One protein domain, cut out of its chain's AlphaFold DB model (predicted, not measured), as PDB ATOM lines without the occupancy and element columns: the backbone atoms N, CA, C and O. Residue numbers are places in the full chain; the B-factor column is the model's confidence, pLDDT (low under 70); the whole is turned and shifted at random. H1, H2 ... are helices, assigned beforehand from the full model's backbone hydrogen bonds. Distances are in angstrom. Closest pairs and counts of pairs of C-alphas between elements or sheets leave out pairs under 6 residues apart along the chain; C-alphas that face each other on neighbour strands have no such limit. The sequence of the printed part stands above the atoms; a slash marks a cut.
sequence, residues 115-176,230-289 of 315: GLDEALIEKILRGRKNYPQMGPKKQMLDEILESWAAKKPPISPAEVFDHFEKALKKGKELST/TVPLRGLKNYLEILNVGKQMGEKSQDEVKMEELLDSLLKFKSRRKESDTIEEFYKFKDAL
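Overview. This is residues 115 to 176 and 230 to 289 of the 315 residues of an uncharacterized protein of Peronospora effusa (UniProt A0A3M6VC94). H4 is the core of a domain built of helices alone, with H2, H3 and H5 packed around it, H2 crossing it at a steep angle. H1 packs across H3 near one end of the whole and meets the beginning of H2, while H6 folds back along H5 on another side; residues 268 to 273, at the turn between H5 and H6, stick out. The packing is part aligned and part crossed. The printed part has 122 residues with six named helices, H1 to H6 in chain order, and no named strand: the class is all helix. It is compact, with a radius of gyration of the C-alphas of 14.7 A, and spans 43 by 39 by 27 A.

Arrangement. The longest helix, H3, residues 157 to 176, touches H4, residues 230 to 243, with residues 157 to 165 alone. They run opposite ways at a shallow tilt of 31 degrees, and their closest C-alphas, of Phe 164 and Pro 232, are 5.1 A apart. With residues 163 to 171 alone H3 touches H1, residues 117 to 125, at a steep tilt of 60 degrees; the closest C-alphas, of Glu 122 and Ala 167, are 4.7 A apart. H2, residues 135 to 149, touches residues 238 to 243 of H4 alone, at a steep tilt of 57 degrees, closest at the C-alphas of Leu 145 and Tyr 239, 5.8 A apart. H1 and H2 form a helical hairpin and only just touch, with 3 pairs of C-alphas within 8 A, the closest those of Ile 124 and Lys 137, 6.2 A apart. H2 and H3 are near each other, with 6 pairs of C-alphas within 10 A. H5, residues 254 to 268, forms a helical hairpin with H4 at a tilt of 36 degrees, only just steep; the closest C-alphas, of Leu 233 and Leu 263, are 6.5 A apart. H6, residues 275 to 289, forms another with H5 at a shallow tilt of 28 degrees, the closest C-alphas, of Leu 262 and Phe 282, being 6.5 A apart. H3 and H6 are close but not clearly touching, with the C-alphas of Ala 158 and Lys 286 5.9 A apart. In H1 to H6 every O i to N i+4 pair is within hydrogen-bond range.

Along the chain. H3 measures 29.3 A from C-alpha 157 at (-50.934, 30.737, -7.040) to C-alpha 176 at (-23.039, 34.009, -15.482). H2 measures 20.9 A, H4 20.1 A, H5 21.2 A and H6 21.1 A, the last ending at C-alpha 289 at (-57.020, 28.581, -14.115).

Size, cuts and confidence. The C-alphas farthest apart, of Thr 176 and Gly 250, are 47.3 A apart. Residues 177 to 229 are not printed, and C-alphas 176 and 230 are 21.2 A apart across this cut. The links that are printed whole are short. Mean pLDDT of the printed part is 84.1; 16 residues are under 70, among them 173 to 176 and 270 to 276.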
ATOM      1  N   GLY A 115     -36.491  46.207  -0.194       77.81
ATOM      2  CA  GLY A 115     -36.477  45.811  -1.600       77.81
ATOM      3  C   GLY A 115     -37.718  45.047  -2.040       77.81
ATOM      4  O   GLY A 115     -38.677  44.897  -1.289       77.81
ATOM      5  N   LEU A 116     -37.676  44.579  -3.288       82.25
ATOM      6  CA  LEU A 116     -38.666  43.660  -3.840       82.25
ATOM      7  C   LEU A 116     -38.456  42.256  -3.264       82.25
ATOM      8  O   LEU A 116     -37.310  41.818  -3.123       82.25
ATOM      9  N   ASP A 117     -39.550  41.542  -2.994       91.50
ATOM     10  CA  ASP A 117     -39.512  40.179  -2.453       91.50
ATOM     11  C   ASP A 117     -38.652  39.253  -3.327       91.50
ATOM     12  O   ASP A 117     -37.885  38.457  -2.797       91.50
ATOM     13  N   GLU A 118     -38.658  39.413  -4.656       91.12
ATOM     14  CA  GLU A 118     -37.840  38.589  -5.552       91.12
ATOM     15  C   GLU A 118     -36.336  38.760  -5.336       91.12
ATOM     16  O   GLU A 118     -35.589  37.810  -5.541       91.12
ATOM     17  N   ALA A 119     -35.872  39.941  -4.913       90.38
ATOM     18  CA  ALA A 119     -34.457  40.144  -4.608       90.38
ATOM     19  C   ALA A 119     -34.049  39.393  -3.333       90.38
ATOM     20  O   ALA A 119     -32.963  38.819  -3.268       90.38
ATOM     21  N   LEU A 120     -34.931  39.360  -2.330       92.88
ATOM     22  CA  LEU A 120     -34.701  38.593  -1.109       92.88
ATOM     23  C   LEU A 120     -34.815  37.084  -1.371       92.88
ATOM     24  O   LEU A 120     -33.958  36.328  -0.919       92.88
ATOM     25  N   ILE A 121     -35.814  36.647  -2.146       94.19
ATOM     26  CA  ILE A 121     -35.982  35.251  -2.584       94.19
ATOM     27  C   ILE A 121     -34.739  34.784  -3.343       94.19
ATOM     28  O   ILE A 121     -34.189  33.729  -3.026       94.19
ATOM     29  N   GLU A 122     -34.265  35.581  -4.303       91.38
ATOM     30  CA  GLU A 122     -33.049  35.302  -5.063       91.38
ATOM     31  C   GLU A 122     -31.856  35.148  -4.117       91.38
ATOM     32  O   GLU A 122     -31.219  34.100  -4.117       91.38
ATOM     33  N   LYS A 123     -31.618  36.111  -3.221       91.44
ATOM     34  CA  LYS A 123     -30.516  36.043  -2.250       91.44
ATOM     35  C   LYS A 123     -30.601  34.819  -1.327       91.44
ATOM     36  O   LYS A 123     -29.577  34.220  -0.995       91.44
ATOM     37  N   ILE A 124     -31.804  34.422  -0.906       92.38
ATOM     38  CA  ILE A 124     -32.027  33.231  -0.070       92.38
ATOM     39  C   ILE A 124     -31.690  31.943  -0.834       92.38
ATOM     40  O   ILE A 124     -31.091  31.026  -0.256       92.38
ATOM     41  N   LEU A 125     -32.085  31.873  -2.107       89.31
ATOM     42  CA  LEU A 125     -32.014  30.680  -2.953       89.31
ATOM     43  C   LEU A 125     -30.781  30.633  -3.864       89.31
ATOM     44  O   LEU A 125     -30.573  29.627  -4.539       89.31
ATOM     45  N   ARG A 126     -29.952  31.678  -3.877       83.69
ATOM     46  CA  ARG A 126     -28.747  31.777  -4.704       83.69
ATOM     47  C   ARG A 126     -27.861  30.543  -4.537       83.69
ATOM     48  O   ARG A 126     -27.503  30.166  -3.420       83.69
ATOM     49  N   GLY A 127     -27.542  29.892  -5.657       73.75
ATOM     50  CA  GLY A 127     -26.734  28.667  -5.697       73.75
ATOM     51  C   GLY A 127     -27.395  27.427  -5.074       73.75
ATOM     52  O   GLY A 127     -26.756  26.382  -4.968       73.75
ATOM     53  N   ARG A 128     -28.666  27.502  -4.652       77.94
ATOM     54  CA  ARG A 128     -29.385  26.378  -4.039       77.94
ATOM     55  C   ARG A 128     -30.237  25.648  -5.064       77.94
ATOM     56  O   ARG A 128     -30.982  26.243  -5.833       77.94
ATOM     57  N   LYS A 129     -30.186  24.319  -4.986       75.00
ATOM     58  CA  LYS A 129     -31.067  23.420  -5.747       75.00
ATOM     59  C   LYS A 129     -32.362  23.080  -5.006       75.00
ATOM     60  O   LYS A 129     -33.283  22.558  -5.614       75.00
ATOM     61  N   ASN A 130     -32.420  23.360  -3.700       83.69
ATOM     62  CA  ASN A 130     -33.495  22.918  -2.816       83.69
ATOM     63  C   ASN A 130     -34.057  24.075  -1.988       83.69
ATOM     64  O   ASN A 130     -33.312  24.937  -1.509       83.69
ATOM     65  N   TYR A 131     -35.365  24.021  -1.745       89.06
ATOM     66  CA  TYR A 131     -36.066  24.952  -0.868       89.06
ATOM     67  C   TYR A 131     -35.643  24.722   0.600       89.06
ATOM     68  O   TYR A 131     -35.673  23.570   1.056       89.06
ATOM     69  N   PRO A 132     -35.247  25.761   1.362       91.25
ATOM     70  CA  PRO A 132     -34.890  25.627   2.776       91.25
ATOM     71  C   PRO A 132     -36.044  25.037   3.591       91.25
ATOM     72  O   PRO A 132     -37.154  25.539   3.521       91.25
ATOM     73  N   GLN A 133     -35.807  23.989   4.380       87.69
ATOM     74  CA  GLN A 133     -36.881  23.358   5.168       87.69
ATOM     75  C   GLN A 133     -37.002  23.923   6.590       87.69
ATOM     76  O   GLN A 133     -38.035  23.761   7.226       87.69
ATOM     77  N   MET A 134     -35.957  24.581   7.096       90.88
ATOM     78  CA  MET A 134     -35.923  25.120   8.455       90.88
ATOM     79  C   MET A 134     -34.957  26.303   8.578       90.88
ATOM     80  O   MET A 134     -34.166  26.578   7.672       90.88
ATOM     81  N   GLY A 135     -35.000  26.968   9.733       91.56
ATOM     82  CA  GLY A 135     -34.099  28.063  10.082       91.56
ATOM     83  C   GLY A 135     -34.502  29.417   9.482       91.56
ATOM     84  O   GLY A 135     -35.575  29.538   8.889       91.56
ATOM     85  N   PRO A 136     -33.634  30.438   9.605       93.12
ATOM     86  CA  PRO A 136     -33.980  31.822   9.269       93.12
ATOM     87  C   PRO A 136     -34.386  32.011   7.809       93.12
ATOM     88  O   PRO A 136     -35.289  32.778   7.511       93.12
ATOM     89  N   LYS A 137     -33.750  31.281   6.885       94.38
ATOM     90  CA  LYS A 137     -34.074  31.346   5.454       94.38
ATOM     91  C   LYS A 137     -35.476  30.822   5.149       94.38
ATOM     92  O   LYS A 137     -36.175  31.423   4.344       94.38
ATOM     93  N   LYS A 138     -35.892  29.725   5.796       94.56
ATOM     94  CA  LYS A 138     -37.270  29.221   5.694       94.56
ATOM     95  C   LYS A 138     -38.242  30.241   6.270       94.56
ATOM     96  O   LYS A 138     -39.180  30.605   5.581       94.56
ATOM     97  N   GLN A 139     -37.951  30.755   7.464       94.75
ATOM     98  CA  GLN A 139     -38.772  31.774   8.115       94.75
ATOM     99  C   GLN A 139     -38.962  33.012   7.227       94.75
ATOM    100  O   GLN A 139     -40.084  33.460   7.049       94.75
ATOM    101  N   MET A 140     -37.897  33.535   6.616       95.75
ATOM    102  CA  MET A 140     -38.002  34.677   5.700       95.75
ATOM    103  C   MET A 140     -38.889  34.381   4.489       95.75
ATOM    104  O   MET A 140     -39.681  35.233   4.102       95.75
ATOM    105  N   LEU A 141     -38.765  33.194   3.882       96.31
ATOM    106  CA  LEU A 141     -39.632  32.808   2.767       96.31
ATOM    107  C   LEU A 141     -41.088  32.667   3.219       96.31
ATOM    108  O   LEU A 141     -41.979  33.121   2.512       96.31
ATOM    109  N   ASP A 142     -41.330  32.099   4.397       95.44
ATOM    110  CA  ASP A 142     -42.678  31.968   4.953       95.44
ATOM    111  C   ASP A 142     -43.302  33.332   5.225       95.44
ATOM    112  O   ASP A 142     -44.421  33.573   4.797       95.44
ATOM    113  N   GLU A 143     -42.555  34.265   5.814       95.69
ATOM    114  CA  GLU A 143     -43.015  35.640   6.029       95.69
ATOM    115  C   GLU A 143     -43.355  36.351   4.700       95.69
ATOM    116  O   GLU A 143     -44.277  37.169   4.654       95.69
ATOM    117  N   ILE A 144     -42.647  36.047   3.603       96.44
ATOM    118  CA  ILE A 144     -43.011  36.532   2.261       96.44
ATOM    119  C   ILE A 144     -44.343  35.914   1.821       96.44
ATOM    120  O   ILE A 144     -45.259  36.655   1.462       96.44
ATOM    121  N   LEU A 145     -44.470  34.586   1.878       96.12
ATOM    122  CA  LEU A 145     -45.681  33.868   1.471       96.12
ATOM    123  C   LEU A 145     -46.909  34.293   2.288       96.12
ATOM    124  O   LEU A 145     -47.971  34.540   1.724       96.12
ATOM    125  N   GLU A 146     -46.756  34.447   3.601       94.94
ATOM    126  CA  GLU A 146     -47.780  34.968   4.504       94.94
ATOM    127  C   GLU A 146     -48.179  36.394   4.112       94.94
ATOM    128  O   GLU A 146     -49.367  36.699   4.018       94.94
ATOM    129  N   SER A 147     -47.210  37.267   3.805       94.31
ATOM    130  CA  SER A 147     -47.507  38.638   3.364       94.31
ATOM    131  C   SER A 147     -48.284  38.682   2.045       94.31
ATOM    132  O   SER A 147     -49.116  39.564   1.835       94.31
ATOM    133  N   TRP A 148     -48.029  37.724   1.156       95.25
ATOM    134  CA  TRP A 148     -48.717  37.562  -0.119       95.25
ATOM    135  C   TRP A 148     -50.136  37.018   0.054       95.25
ATOM    136  O   TRP A 148     -51.060  37.531  -0.582       95.25
ATOM    137  N   ALA A 149     -50.313  36.057   0.962       93.12
ATOM    138  CA  ALA A 149     -51.606  35.486   1.321       93.12
ATOM    139  C   ALA A 149     -52.496  36.499   2.057       93.12
ATOM    140  O   ALA A 149     -53.714  36.486   1.904       93.12
ATOM    141  N   ALA A 150     -51.895  37.412   2.825       92.38
ATOM    142  CA  ALA A 150     -52.614  38.430   3.588       92.38
ATOM    143  C   ALA A 150     -53.135  39.605   2.734       92.38
ATOM    144  O   ALA A 150     -53.900  40.435   3.238       92.38
ATOM    145  N   LYS A 151     -52.725  39.714   1.459       93.06
ATOM    146  CA  LYS A 151     -53.240  40.749   0.549       93.06
ATOM    147  C   LYS A 151     -54.743  40.568   0.318       93.06
ATOM    148  O   LYS A 151     -55.303  39.491   0.501       93.06
ATOM    149  N   LYS A 152     -55.419  41.648  -0.083       91.81
ATOM    150  CA  LYS A 152     -56.863  41.652  -0.358       91.81
ATOM    151  C   LYS A 152     -57.125  42.160  -1.786       91.81
ATOM    152  O   LYS A 152     -57.097  43.374  -1.977       91.81
ATOM    153  N   PRO A 153     -57.383  41.269  -2.770       87.38
ATOM    154  CA  PRO A 153     -57.349  39.802  -2.663       87.38
ATOM    155  C   PRO A 153     -55.914  39.248  -2.514       87.38
ATOM    156  O   PRO A 153     -54.959  39.963  -2.837       87.38
ATOM    157  N   PRO A 154     -55.748  37.997  -2.039       89.31
ATOM    158  CA  PRO A 154     -54.458  37.312  -2.055       89.31
ATOM    159  C   PRO A 154     -53.909  37.241  -3.479       89.31
ATOM    160  O   PRO A 154     -54.688  37.183  -4.437       89.31
ATOM    161  N   ILE A 155     -52.583  37.219  -3.635       89.94
ATOM    162  CA  ILE A 155     -52.011  37.004  -4.973       89.94
ATOM    163  C   ILE A 155     -52.347  35.599  -5.474       89.94
ATOM    164  O   ILE A 155     -52.565  34.668  -4.688       89.94
ATOM    165  N   SER A 156     -52.385  35.434  -6.790       87.88
ATOM    166  CA  SER A 156     -52.727  34.143  -7.375       87.88
ATOM    167  C   SER A 156     -51.601  33.111  -7.177       87.88
ATOM    168  O   SER A 156     -50.420  33.468  -7.182       87.88
ATOM    169  N   PRO A 157     -51.930  31.812  -7.064       88.38
ATOM    170  CA  PRO A 157     -50.934  30.737  -7.040       88.38
ATOM    171  C   PRO A 157     -49.971  30.765  -8.249       88.38
ATOM    172  O   PRO A 157     -48.781  30.489  -8.104       88.38
ATOM    173  N   ALA A 158     -50.448  31.164  -9.434       87.00
ATOM    174  CA  ALA A 158     -49.599  31.325 -10.616       87.00
ATOM    175  C   ALA A 158     -48.566  32.455 -10.452       87.00
ATOM    176  O   ALA A 158     -47.395  32.259 -10.770       87.00
ATOM    177  N   GLU A 159     -48.961  33.606  -9.899       90.06
ATOM    178  CA  GLU A 159     -48.033  34.712  -9.617       90.06
ATOM    179  C   GLU A 159     -46.969  34.322  -8.585       90.06
ATOM    180  O   GLU A 159     -45.812  34.710  -8.728       90.06
ATOM    181  N   VAL A 160     -47.325  33.521  -7.574       92.38
ATOM    182  CA  VAL A 160     -46.354  32.976  -6.609       92.38
ATOM    183  C   VAL A 160     -45.277  32.183  -7.336       92.38
ATOM    184  O   VAL A 160     -44.089  32.435  -7.138       92.38
ATOM    185  N   PHE A 161     -45.683  31.246  -8.195       91.38
ATOM    186  CA  PHE A 161     -44.753  30.438  -8.978       91.38
ATOM    187  C   PHE A 161     -43.852  31.316  -9.859       91.38
ATOM    188  O   PHE A 161     -42.625  31.186  -9.809       91.38
ATOM    189  N   ASP A 162     -44.444  32.273 -10.578       90.31
ATOM    190  CA  ASP A 162     -43.732  33.206 -11.453       90.31
ATOM    191  C   ASP A 162     -42.717  34.077 -10.670       90.31
ATOM    192  O   ASP A 162     -41.612  34.325 -11.159       90.31
ATOM    193  N   HIS A 163     -43.023  34.505  -9.436       92.88
ATOM    194  CA  HIS A 163     -42.071  35.235  -8.585       92.88
ATOM    195  C   HIS A 163     -40.834  34.394  -8.232       92.88
ATOM    196  O   HIS A 163     -39.711  34.905  -8.292       92.88
ATOM    197  N   PHE A 164     -41.013  33.111  -7.896       92.50
ATOM    198  CA  PHE A 164     -39.888  32.206  -7.634       92.50
ATOM    199  C   PHE A 164     -39.074  31.932  -8.902       92.50
ATOM    200  O   PHE A 164     -37.843  31.967  -8.846       92.50
ATOM    201  N   GLU A 165     -39.718  31.710 -10.050       89.19
ATOM    202  CA  GLU A 165     -39.003  31.544 -11.320       89.19
ATOM    203  C   GLU A 165     -38.172  32.772 -11.680       89.19
ATOM    204  O   GLU A 165     -36.994  32.658 -12.021       89.19
ATOM    205  N   LYS A 166     -38.773  33.959 -11.579       89.88
ATOM    206  CA  LYS A 166     -38.114  35.232 -11.872       89.88
ATOM    207  C   LYS A 166     -36.908  35.455 -10.965       89.88
ATOM    208  O   LYS A 166     -35.854  35.870 -11.447       89.88
ATOM    209  N   ALA A 167     -37.036  35.152  -9.674       89.69
ATOM    210  CA  ALA A 167     -35.925  35.224  -8.733       89.69
ATOM    211  C   ALA A 167     -34.777  34.281  -9.137       89.69
ATOM    212  O   ALA A 167     -33.619  34.693  -9.146       89.69
ATOM    213  N   LEU A 168     -35.084  33.044  -9.542       85.88
ATOM    214  CA  LEU A 168     -34.071  32.077  -9.978       85.88
ATOM    215  C   LEU A 168     -33.412  32.447 -11.314       85.88
ATOM    216  O   LEU A 168     -32.204  32.264 -11.454       85.88
ATOM    217  N   LYS A 169     -34.168  32.991 -12.277       83.81
ATOM    218  CA  LYS A 169     -33.628  33.497 -13.553       83.81
ATOM    219  C   LYS A 169     -32.650  34.648 -13.312       83.81
ATOM    220  O   LYS A 169     -31.515  34.586 -13.772       83.81
ATOM    221  N   LYS A 170     -33.036  35.619 -12.478       75.81
ATOM    222  CA  LYS A 170     -32.160  36.732 -12.083       75.81
ATOM    223  C   LYS A 170     -30.887  36.253 -11.376       75.81
ATOM    224  O   LYS A 170     -29.809  36.779 -11.629       75.81
ATOM    225  N   GLY A 171     -30.996  35.247 -10.506       65.81
ATOM    226  CA  GLY A 171     -29.834  34.641  -9.851       65.81
ATOM    227  C   GLY A 171     -28.862  33.994 -10.844       65.81
ATOM    228  O   GLY A 171     -27.653  34.168 -10.704       65.81
ATOM    229  N   LYS A 172     -29.380  33.308 -11.877       70.69
ATOM    230  CA  LYS A 172     -28.561  32.733 -12.957       70.69
ATOM    231  C   LYS A 172     -27.824  33.815 -13.749       70.69
ATOM    232  O   LYS A 172     -26.615  33.706 -13.907       70.69
ATOM    233  N   GLU A 173     -28.521  34.864 -14.181       60.47
ATOM    234  CA  GLU A 173     -27.921  35.980 -14.932       60.47
ATOM    235  C   GLU A 173     -26.806  36.682 -14.143       60.47
ATOM    236  O   GLU A 173     -25.772  37.037 -14.700       60.47
ATOM    237  N   LEU A 174     -26.980  36.849 -12.827       57.22
ATOM    238  CA  LEU A 174     -25.936  37.422 -11.975       57.22
ATOM    239  C   LEU A 174     -24.736  36.478 -11.811       57.22
ATOM    240  O   LEU A 174     -23.610  36.956 -11.734       57.22
ATOM    241  N   SER A 175     -24.949  35.158 -11.785       53.59
ATOM    242  CA  SER A 175     -23.848  34.188 -11.703       53.59
ATOM    243  C   SER A 175     -23.063  34.038 -13.012       53.59
ATOM    244  O   SER A 175     -21.846  33.889 -12.969       53.59
ATOM    245  N   THR A 176     -23.716  34.134 -14.177       47.44
ATOM    246  CA  THR A 176     -23.039  34.009 -15.482       47.44
ATOM    247  C   THR A 176     -22.183  35.225 -15.822       47.44
ATOM    248  O   THR A 176     -21.198  35.097 -16.541       47.44
ATOM    249  N   THR A 230     -37.557  22.305  -8.474       86.25
ATOM    250  CA  THR A 230     -38.313  21.886  -7.281       86.25
ATOM    251  C   THR A 230     -38.570  23.054  -6.330       86.25
ATOM    252  O   THR A 230     -39.452  22.984  -5.475       86.25
ATOM    253  N   VAL A 231     -37.813  24.144  -6.472       89.56
ATOM    254  CA  VAL A 231     -37.881  25.320  -5.607       89.56
ATOM    255  C   VAL A 231     -39.178  26.123  -5.821       89.56
ATOM    256  O   VAL A 231     -39.899  26.275  -4.833       89.56
ATOM    257  N   PRO A 232     -39.542  26.575  -7.043       91.31
ATOM    258  CA  PRO A 232     -40.847  27.178  -7.319       91.31
ATOM    259  C   PRO A 232     -42.023  26.279  -6.931       91.31
ATOM    260  O   PRO A 232     -42.955  26.746  -6.280       91.31
ATOM    261  N   LEU A 233     -41.947  24.977  -7.236       91.06
ATOM    262  CA  LEU A 233     -42.983  24.007  -6.863       91.06
ATOM    263  C   LEU A 233     -43.185  23.936  -5.347       91.06
ATOM    264  O   LEU A 233     -44.315  23.923  -4.860       91.06
ATOM    265  N   ARG A 234     -42.091  23.924  -4.577       92.81
ATOM    266  CA  ARG A 234     -42.165  23.887  -3.115       92.81
ATOM    267  C   ARG A 234     -42.658  25.208  -2.525       92.81
ATOM    268  O   ARG A 234     -43.420  25.171  -1.565       92.81
ATOM    269  N   GLY A 235     -42.251  26.344  -3.090       93.06
ATOM    270  CA  GLY A 235     -42.763  27.661  -2.704       93.06
ATOM    271  C   GLY A 235     -44.274  27.763  -2.910       93.06
ATOM    272  O   GLY A 235     -44.996  28.140  -1.990       93.06
ATOM    273  N   LEU A 236     -44.754  27.326  -4.078       94.00
ATOM    274  CA  LEU A 236     -46.176  27.258  -4.404       94.00
ATOM    275  C   LEU A 236     -46.941  26.320  -3.461       94.00
ATOM    276  O   LEU A 236     -47.982  26.702  -2.933       94.00
ATOM    277  N   LYS A 237     -46.406  25.124  -3.193       93.75
ATOM    278  CA  LYS A 237     -47.027  24.184  -2.252       93.75
ATOM    279  C   LYS A 237     -47.198  24.796  -0.857       93.75
ATOM    280  O   LYS A 237     -48.299  24.765  -0.317       93.75
ATOM    281  N   ASN A 238     -46.147  25.404  -0.305       94.56
ATOM    282  CA  ASN A 238     -46.222  26.052   1.010       94.56
ATOM    283  C   ASN A 238     -47.241  27.209   1.020       94.56
ATOM    284  O   ASN A 238     -47.916  27.435   2.018       94.56
ATOM    285  N   TYR A 239     -47.365  27.946  -0.086       95.00
ATOM    286  CA  TYR A 239     -48.348  29.022  -0.207       95.00
ATOM    287  C   TYR A 239     -49.791  28.508  -0.183       95.00
ATOM    288  O   TYR A 239     -50.635  29.072   0.511       95.00
ATOM    289  N   LEU A 240     -50.075  27.419  -0.905       91.81
ATOM    290  CA  LEU A 240     -51.390  26.776  -0.877       91.81
ATOM    291  C   LEU A 240     -51.723  26.250   0.521       91.81
ATOM    292  O   LEU A 240     -52.846  26.431   0.987       91.81
ATOM    293  N   GLU A 241     -50.741  25.675   1.220       92.25
ATOM    294  CA  GLU A 241     -50.901  25.269   2.619       92.25
ATOM    295  C   GLU A 241     -51.318  26.459   3.500       92.25
ATOM    296  O   GLU A 241     -52.261  26.315   4.274       92.25
ATOM    297  N   ILE A 242     -50.703  27.639   3.328       92.00
ATOM    298  CA  ILE A 242     -51.061  28.876   4.050       92.00
ATOM    299  C   ILE A 242     -52.493  29.332   3.727       92.00
ATOM    300  O   ILE A 242     -53.258  29.637   4.641       92.00
ATOM    301  N   LEU A 243     -52.882  29.364   2.448       88.75
ATOM    302  CA  LEU A 243     -54.238  29.763   2.035       88.75
ATOM    303  C   LEU A 243     -55.327  28.816   2.549       88.75
ATOM    304  O   LEU A 243     -56.474  29.225   2.735       88.75
ATOM    305  N   ASN A 244     -54.970  27.551   2.749       86.75
ATOM    306  CA  ASN A 244     -55.884  26.502   3.169       86.75
ATOM    307  C   ASN A 244     -55.868  26.265   4.687       86.75
ATOM    308  O   ASN A 244     -56.584  25.384   5.164       86.75
ATOM    309  N   VAL A 245     -55.111  27.051   5.465       84.25
ATOM    310  CA  VAL A 245     -55.139  26.974   6.932       84.25
ATOM    311  C   VAL A 245     -56.563  27.217   7.431       84.25
ATOM    312  O   VAL A 245     -57.153  28.269   7.200       84.25
ATOM    313  N   GLY A 246     -57.109  26.231   8.145       69.06
ATOM    314  CA  GLY A 246     -58.454  26.290   8.717       69.06
ATOM    315  C   GLY A 246     -59.578  25.850   7.777       69.06
ATOM    316  O   GLY A 246     -60.688  25.662   8.266       69.06
ATOM    317  N   LYS A 247     -59.302  25.618   6.484       81.00
ATOM    318  CA  LYS A 247     -60.276  25.023   5.560       81.00
ATOM    319  C   LYS A 247     -60.367  23.509   5.765       81.00
ATOM    320  O   LYS A 247     -59.346  22.824   5.861       81.00
ATOM    321  N   GLN A 248     -61.579  22.964   5.777       70.88
ATOM    322  CA  GLN A 248     -61.803  21.511   5.736       70.88
ATOM    323  C   GLN A 248     -61.615  20.964   4.307       70.88
ATOM    324  O   GLN A 248     -61.738  21.698   3.330       70.88
ATOM    325  N   MET A 249     -61.364  19.656   4.148       59.78
ATOM    326  CA  MET A 249     -61.197  19.011   2.823       59.78
ATOM    327  C   MET A 249     -62.376  19.254   1.859       59.78
ATOM    328  O   MET A 249     -62.170  19.284   0.653       59.78
ATOM    329  N   GLY A 250     -63.594  19.455   2.377       66.31
ATOM    330  CA  GLY A 250     -64.781  19.770   1.571       66.31
ATOM    331  C   GLY A 250     -64.934  21.247   1.182       66.31
ATOM    332  O   GLY A 250     -65.846  21.577   0.435       66.31
ATOM    333  N   GLU A 251     -64.073  22.130   1.691       75.38
ATOM    334  CA  GLU A 251     -64.112  23.580   1.441       75.38
ATOM    335  C   GLU A 251     -63.077  24.029   0.401       75.38
ATOM    336  O   GLU A 251     -63.091  25.185  -0.028       75.38
ATOM    337  N   LYS A 252     -62.175  23.127  -0.010       80.75
ATOM    338  CA  LYS A 252     -61.241  23.376  -1.108       80.75
ATOM    339  C   LYS A 252     -61.972  23.303  -2.443       80.75
ATOM    340  O   LYS A 252     -62.827  22.440  -2.642       80.75
ATOM    341  N   SER A 253     -61.616  24.178  -3.379       81.94
ATOM    342  CA  SER A 253     -62.141  24.057  -4.741       81.94
ATOM    343  C   SER A 253     -61.549  22.830  -5.442       81.94
ATOM    344  O   SER A 253     -60.449  22.376  -5.120       81.94
ATOM    345  N   GLN A 254     -62.254  22.305  -6.446       82.44
ATOM    346  CA  GLN A 254     -61.737  21.212  -7.281       82.44
ATOM    347  C   GLN A 254     -60.393  21.582  -7.937       82.44
ATOM    348  O   GLN A 254     -59.507  20.739  -8.072       82.44
ATOM    349  N   ASP A 255     -60.227  22.859  -8.277       81.56
ATOM    350  CA  ASP A 255     -59.005  23.411  -8.855       81.56
ATOM    351  C   ASP A 255     -57.831  23.423  -7.866       81.56
ATOM    352  O   ASP A 255     -56.707  23.082  -8.234       81.56
ATOM    353  N   GLU A 256     -58.086  23.778  -6.600       83.44
ATOM    354  CA  GLU A 256     -57.089  23.729  -5.523       83.44
ATOM    355  C   GLU A 256     -56.624  22.288  -5.278       83.44
ATOM    356  O   GLU A 256     -55.422  22.036  -5.195       83.44
ATOM    357  N   VAL A 257     -57.561  21.334  -5.225       86.31
ATOM    358  CA  VAL A 257     -57.252  19.909  -5.026       86.31
ATOM    359  C   VAL A 257     -56.412  19.367  -6.181       86.31
ATOM    360  O   VAL A 257     -55.350  18.791  -5.947       86.31
ATOM    361  N   LYS A 258     -56.827  19.609  -7.431       88.69
ATOM    362  CA  LYS A 258     -56.072  19.152  -8.605       88.69
ATOM    363  C   LYS A 258     -54.671  19.781  -8.665       88.69
ATOM    364  O   LYS A 258     -53.715  19.104  -9.042       88.69
ATOM    365  N   MET A 259     -54.519  21.047  -8.264       88.56
ATOM    366  CA  MET A 259     -53.201  21.685  -8.163       88.56
ATOM    367  C   MET A 259     -52.309  20.997  -7.125       88.56
ATOM    368  O   MET A 259     -51.149  20.702  -7.414       88.56
ATOM    369  N   GLU A 260     -52.829  20.727  -5.928       89.00
ATOM    370  CA  GLU A 260     -52.081  20.029  -4.877       89.00
ATOM    371  C   GLU A 260     -51.649  18.620  -5.325       89.00
ATOM    372  O   GLU A 260     -50.501  18.234  -5.097       89.00
ATOM    373  N   GLU A 261     -52.514  17.884  -6.031       89.94
ATOM    374  CA  GLU A 261     -52.201  16.561  -6.591       89.94
ATOM    375  C   GLU A 261     -51.068  16.611  -7.626       89.94
ATOM    376  O   GLU A 261     -50.131  15.804  -7.562       89.94
ATOM    377  N   LEU A 262     -51.108  17.578  -8.552       89.69
ATOM    378  CA  LEU A 262     -50.046  17.785  -9.542       89.69
ATOM    379  C   LEU A 262     -48.716  18.133  -8.866       89.69
ATOM    380  O   LEU A 262     -47.683  17.550  -9.201       89.69
ATOM    381  N   LEU A 263     -48.732  19.032  -7.878       90.12
ATOM    382  CA  LEU A 263     -47.539  19.400  -7.112       90.12
ATOM    383  C   LEU A 263     -46.951  18.205  -6.363       90.12
ATOM    384  O   LEU A 263     -45.736  18.007  -6.370       90.12
ATOM    385  N   ASP A 264     -47.794  17.394  -5.728       89.56
ATOM    386  CA  ASP A 264     -47.361  16.193  -5.023       89.56
ATOM    387  C   ASP A 264     -46.750  15.161  -5.961       89.56
ATOM    388  O   ASP A 264     -45.745  14.539  -5.611       89.56
ATOM    389  N   SER A 265     -47.340  14.985  -7.142       87.69
ATOM    390  CA  SER A 265     -46.803  14.124  -8.192       87.69
ATOM    391  C   SER A 265     -45.410  14.606  -8.609       87.69
ATOM    392  O   SER A 265     -44.430  13.871  -8.465       87.69
ATOM    393  N   LEU A 266     -45.289  15.883  -8.990       86.75
ATOM    394  CA  LEU A 266     -44.034  16.499  -9.430       86.75
ATOM    395  C   LEU A 266     -42.942  16.471  -8.349       86.75
ATOM    396  O   LEU A 266     -41.784  16.197  -8.649       86.75
ATOM    397  N   LEU A 267     -43.289  16.694  -7.079       85.75
ATOM    398  CA  LEU A 267     -42.328  16.675  -5.970       85.75
ATOM    399  C   LEU A 267     -41.897  15.258  -5.544       85.75
ATOM    400  O   LEU A 267     -40.876  15.118  -4.865       85.75
ATOM    401  N   LYS A 268     -42.653  14.207  -5.899       82.75
ATOM    402  CA  LYS A 268     -42.317  12.803  -5.586       82.75
ATOM    403  C   LYS A 268     -41.358  12.178  -6.599       82.75
ATOM    404  O   LYS A 268     -40.634  11.244  -6.240       82.75
ATOM    405  N   PHE A 269     -41.330  12.655  -7.843       70.19
ATOM    406  CA  PHE A 269     -40.455  12.089  -8.865       70.19
ATOM    407  C   PHE A 269     -38.982  12.413  -8.579       70.19
ATOM    408  O   PHE A 269     -38.565  13.564  -8.539       70.19
ATOM    409  N   LYS A 270     -38.172  11.366  -8.383       57.50
ATOM    410  CA  LYS A 270     -36.703  11.473  -8.299       57.50
ATOM    411  C   LYS A 270     -35.985  11.135  -9.613       57.50
ATOM    412  O   LYS A 270     -34.793  11.410  -9.707       57.50
ATOM    413  N   SER A 271     -36.673  10.555 -10.606       50.16
ATOM    414  CA  SER A 271     -36.032  10.027 -11.822       50.16
ATOM    415  C   SER A 271     -36.900  10.151 -13.081       50.16
ATOM    416  O   SER A 271     -38.032   9.666 -13.129       50.16
ATOM    417  N   ARG A 272     -36.290  10.760 -14.104       50.53
ATOM    418  CA  ARG A 272     -36.790  11.137 -15.435       50.53
ATOM    419  C   ARG A 272     -37.284   9.936 -16.247       50.53
ATOM    420  O   ARG A 272     -36.487   9.074 -16.615       50.53
ATOM    421  N   ARG A 273     -38.584   9.890 -16.547       46.72
ATOM    422  CA  ARG A 273     -39.147   9.259 -17.769       46.72
ATOM    423  C   ARG A 273     -40.662   9.443 -17.917       46.72
ATOM    424  O   ARG A 273     -41.173   9.215 -19.001       46.72
ATOM    425  N   LYS A 274     -41.362   9.883 -16.864       52.75
ATOM    426  CA  LYS A 274     -42.792  10.261 -16.895       52.75
ATOM    427  C   LYS A 274     -43.029  11.770 -16.687       52.75
ATOM    428  O   LYS A 274     -44.130  12.176 -16.357       52.75
ATOM    429  N   GLU A 275     -41.980  12.583 -16.831       62.16
ATOM    430  CA  GLU A 275     -41.973  14.004 -16.442       62.16
ATOM    431  C   GLU A 275     -42.650  14.925 -17.464       62.16
ATOM    432  O   GLU A 275     -43.298  15.878 -17.051       62.16
ATOM    433  N   SER A 276     -42.537  14.642 -18.768       68.88
ATOM    434  CA  SER A 276     -42.981  15.577 -19.816       68.88
ATOM    435  C   SER A 276     -44.476  15.871 -19.730       68.88
ATOM    436  O   SER A 276     -44.860  17.029 -19.603       68.88
ATOM    437  N   ASP A 277     -45.312  14.831 -19.701       79.81
ATOM    438  CA  ASP A 277     -46.770  14.995 -19.727       79.81
ATOM    439  C   ASP A 277     -47.293  15.677 -18.457       79.81
ATOM    440  O   ASP A 277     -48.175  16.527 -18.525       79.81
ATOM    441  N   THR A 278     -46.734  15.349 -17.284       82.06
ATOM    442  CA  THR A 278     -47.143  15.968 -16.009       82.06
ATOM    443  C   THR A 278     -46.660  17.414 -15.891       82.06
ATOM    444  O   THR A 278     -47.385  18.252 -15.361       82.06
ATOM    445  N   ILE A 279     -45.458  17.730 -16.384       82.69
ATOM    446  CA  ILE A 279     -44.956  19.111 -16.438       82.69
ATOM    447  C   ILE A 279     -45.806  19.938 -17.408       82.69
ATOM    448  O   ILE A 279     -46.221  21.046 -17.071       82.69
ATOM    449  N   GLU A 280     -46.106  19.394 -18.588       83.62
ATOM    450  CA  GLU A 280     -46.955  20.056 -19.575       83.62
ATOM    451  C   GLU A 280     -48.376  20.268 -19.033       83.62
ATOM    452  O   GLU A 280     -48.928  21.363 -19.159       83.62
ATOM    453  N   GLU A 281     -48.957  19.259 -18.375       86.38
ATOM    454  CA  GLU A 281     -50.256  19.388 -17.715       86.38
ATOM    455  C   GLU A 281     -50.219  20.459 -16.622       86.38
ATOM    456  O   GLU A 281     -51.126  21.287 -16.563       86.38
ATOM    457  N   PHE A 282     -49.165  20.504 -15.803       89.38
ATOM    458  CA  PHE A 282     -49.004  21.532 -14.777       89.38
ATOM    459  C   PHE A 282     -48.983  22.941 -15.371       89.38
ATOM    460  O   PHE A 282     -49.730  23.797 -14.900       89.38
ATOM    461  N   TYR A 283     -48.186  23.196 -16.413       86.19
ATOM    462  CA  TYR A 283     -48.130  24.525 -17.029       86.19
ATOM    463  C   TYR A 283     -49.448  24.903 -17.709       86.19
ATOM    464  O   TYR A 283     -49.948  26.005 -17.483       86.19
ATOM    465  N   LYS A 284     -50.069  23.975 -18.450       86.06
ATOM    466  CA  LYS A 284     -51.408  24.187 -19.025       86.06
ATOM    467  C   LYS A 284     -52.426  24.534 -17.944       86.06
ATOM    468  O   LYS A 284     -53.206  25.465 -18.112       86.06
ATOM    469  N   PHE A 285     -52.412  23.809 -16.830       86.69
ATOM    470  CA  PHE A 285     -53.353  24.006 -15.734       86.69
ATOM    471  C   PHE A 285     -53.091  25.310 -14.965       86.69
ATOM    472  O   PHE A 285     -54.035  26.045 -14.675       86.69
ATOM    473  N   LYS A 286     -51.817  25.650 -14.712       84.56
ATOM    474  CA  LYS A 286     -51.379  26.929 -14.127       84.56
ATOM    475  C   LYS A 286     -51.885  28.113 -14.944       84.56
ATOM    476  O   LYS A 286     -52.451  29.045 -14.377       84.56
ATOM    477  N   ASP A 287     -51.708  28.053 -16.258       80.06
ATOM    478  CA  ASP A 287     -52.047  29.157 -17.150       80.06
ATOM    479  C   ASP A 287     -53.559  29.248 -17.427       80.06
ATOM    480  O   ASP A 287     -54.089  30.349 -17.581       80.06
ATOM    481  N   ALA A 288     -54.274  28.114 -17.444       77.56
ATOM    482  CA  ALA A 288     -55.715  28.067 -17.705       77.56
ATOM    483  C   ALA A 288     -56.574  28.574 -16.535       77.56
ATOM    484  O   ALA A 288     -57.572  29.258 -16.761       77.56
ATOM    485  N   LEU A 289     -56.210  28.246 -15.294       65.50
ATOM    486  CA  LEU A 289     -57.020  28.581 -14.115       65.50
ATOM    487  C   LEU A 289     -56.726  29.957 -13.518       65.50
ATOM    488  O   LEU A 289     -57.571  30.540 -12.835       65.50
TER     489      LEU A 289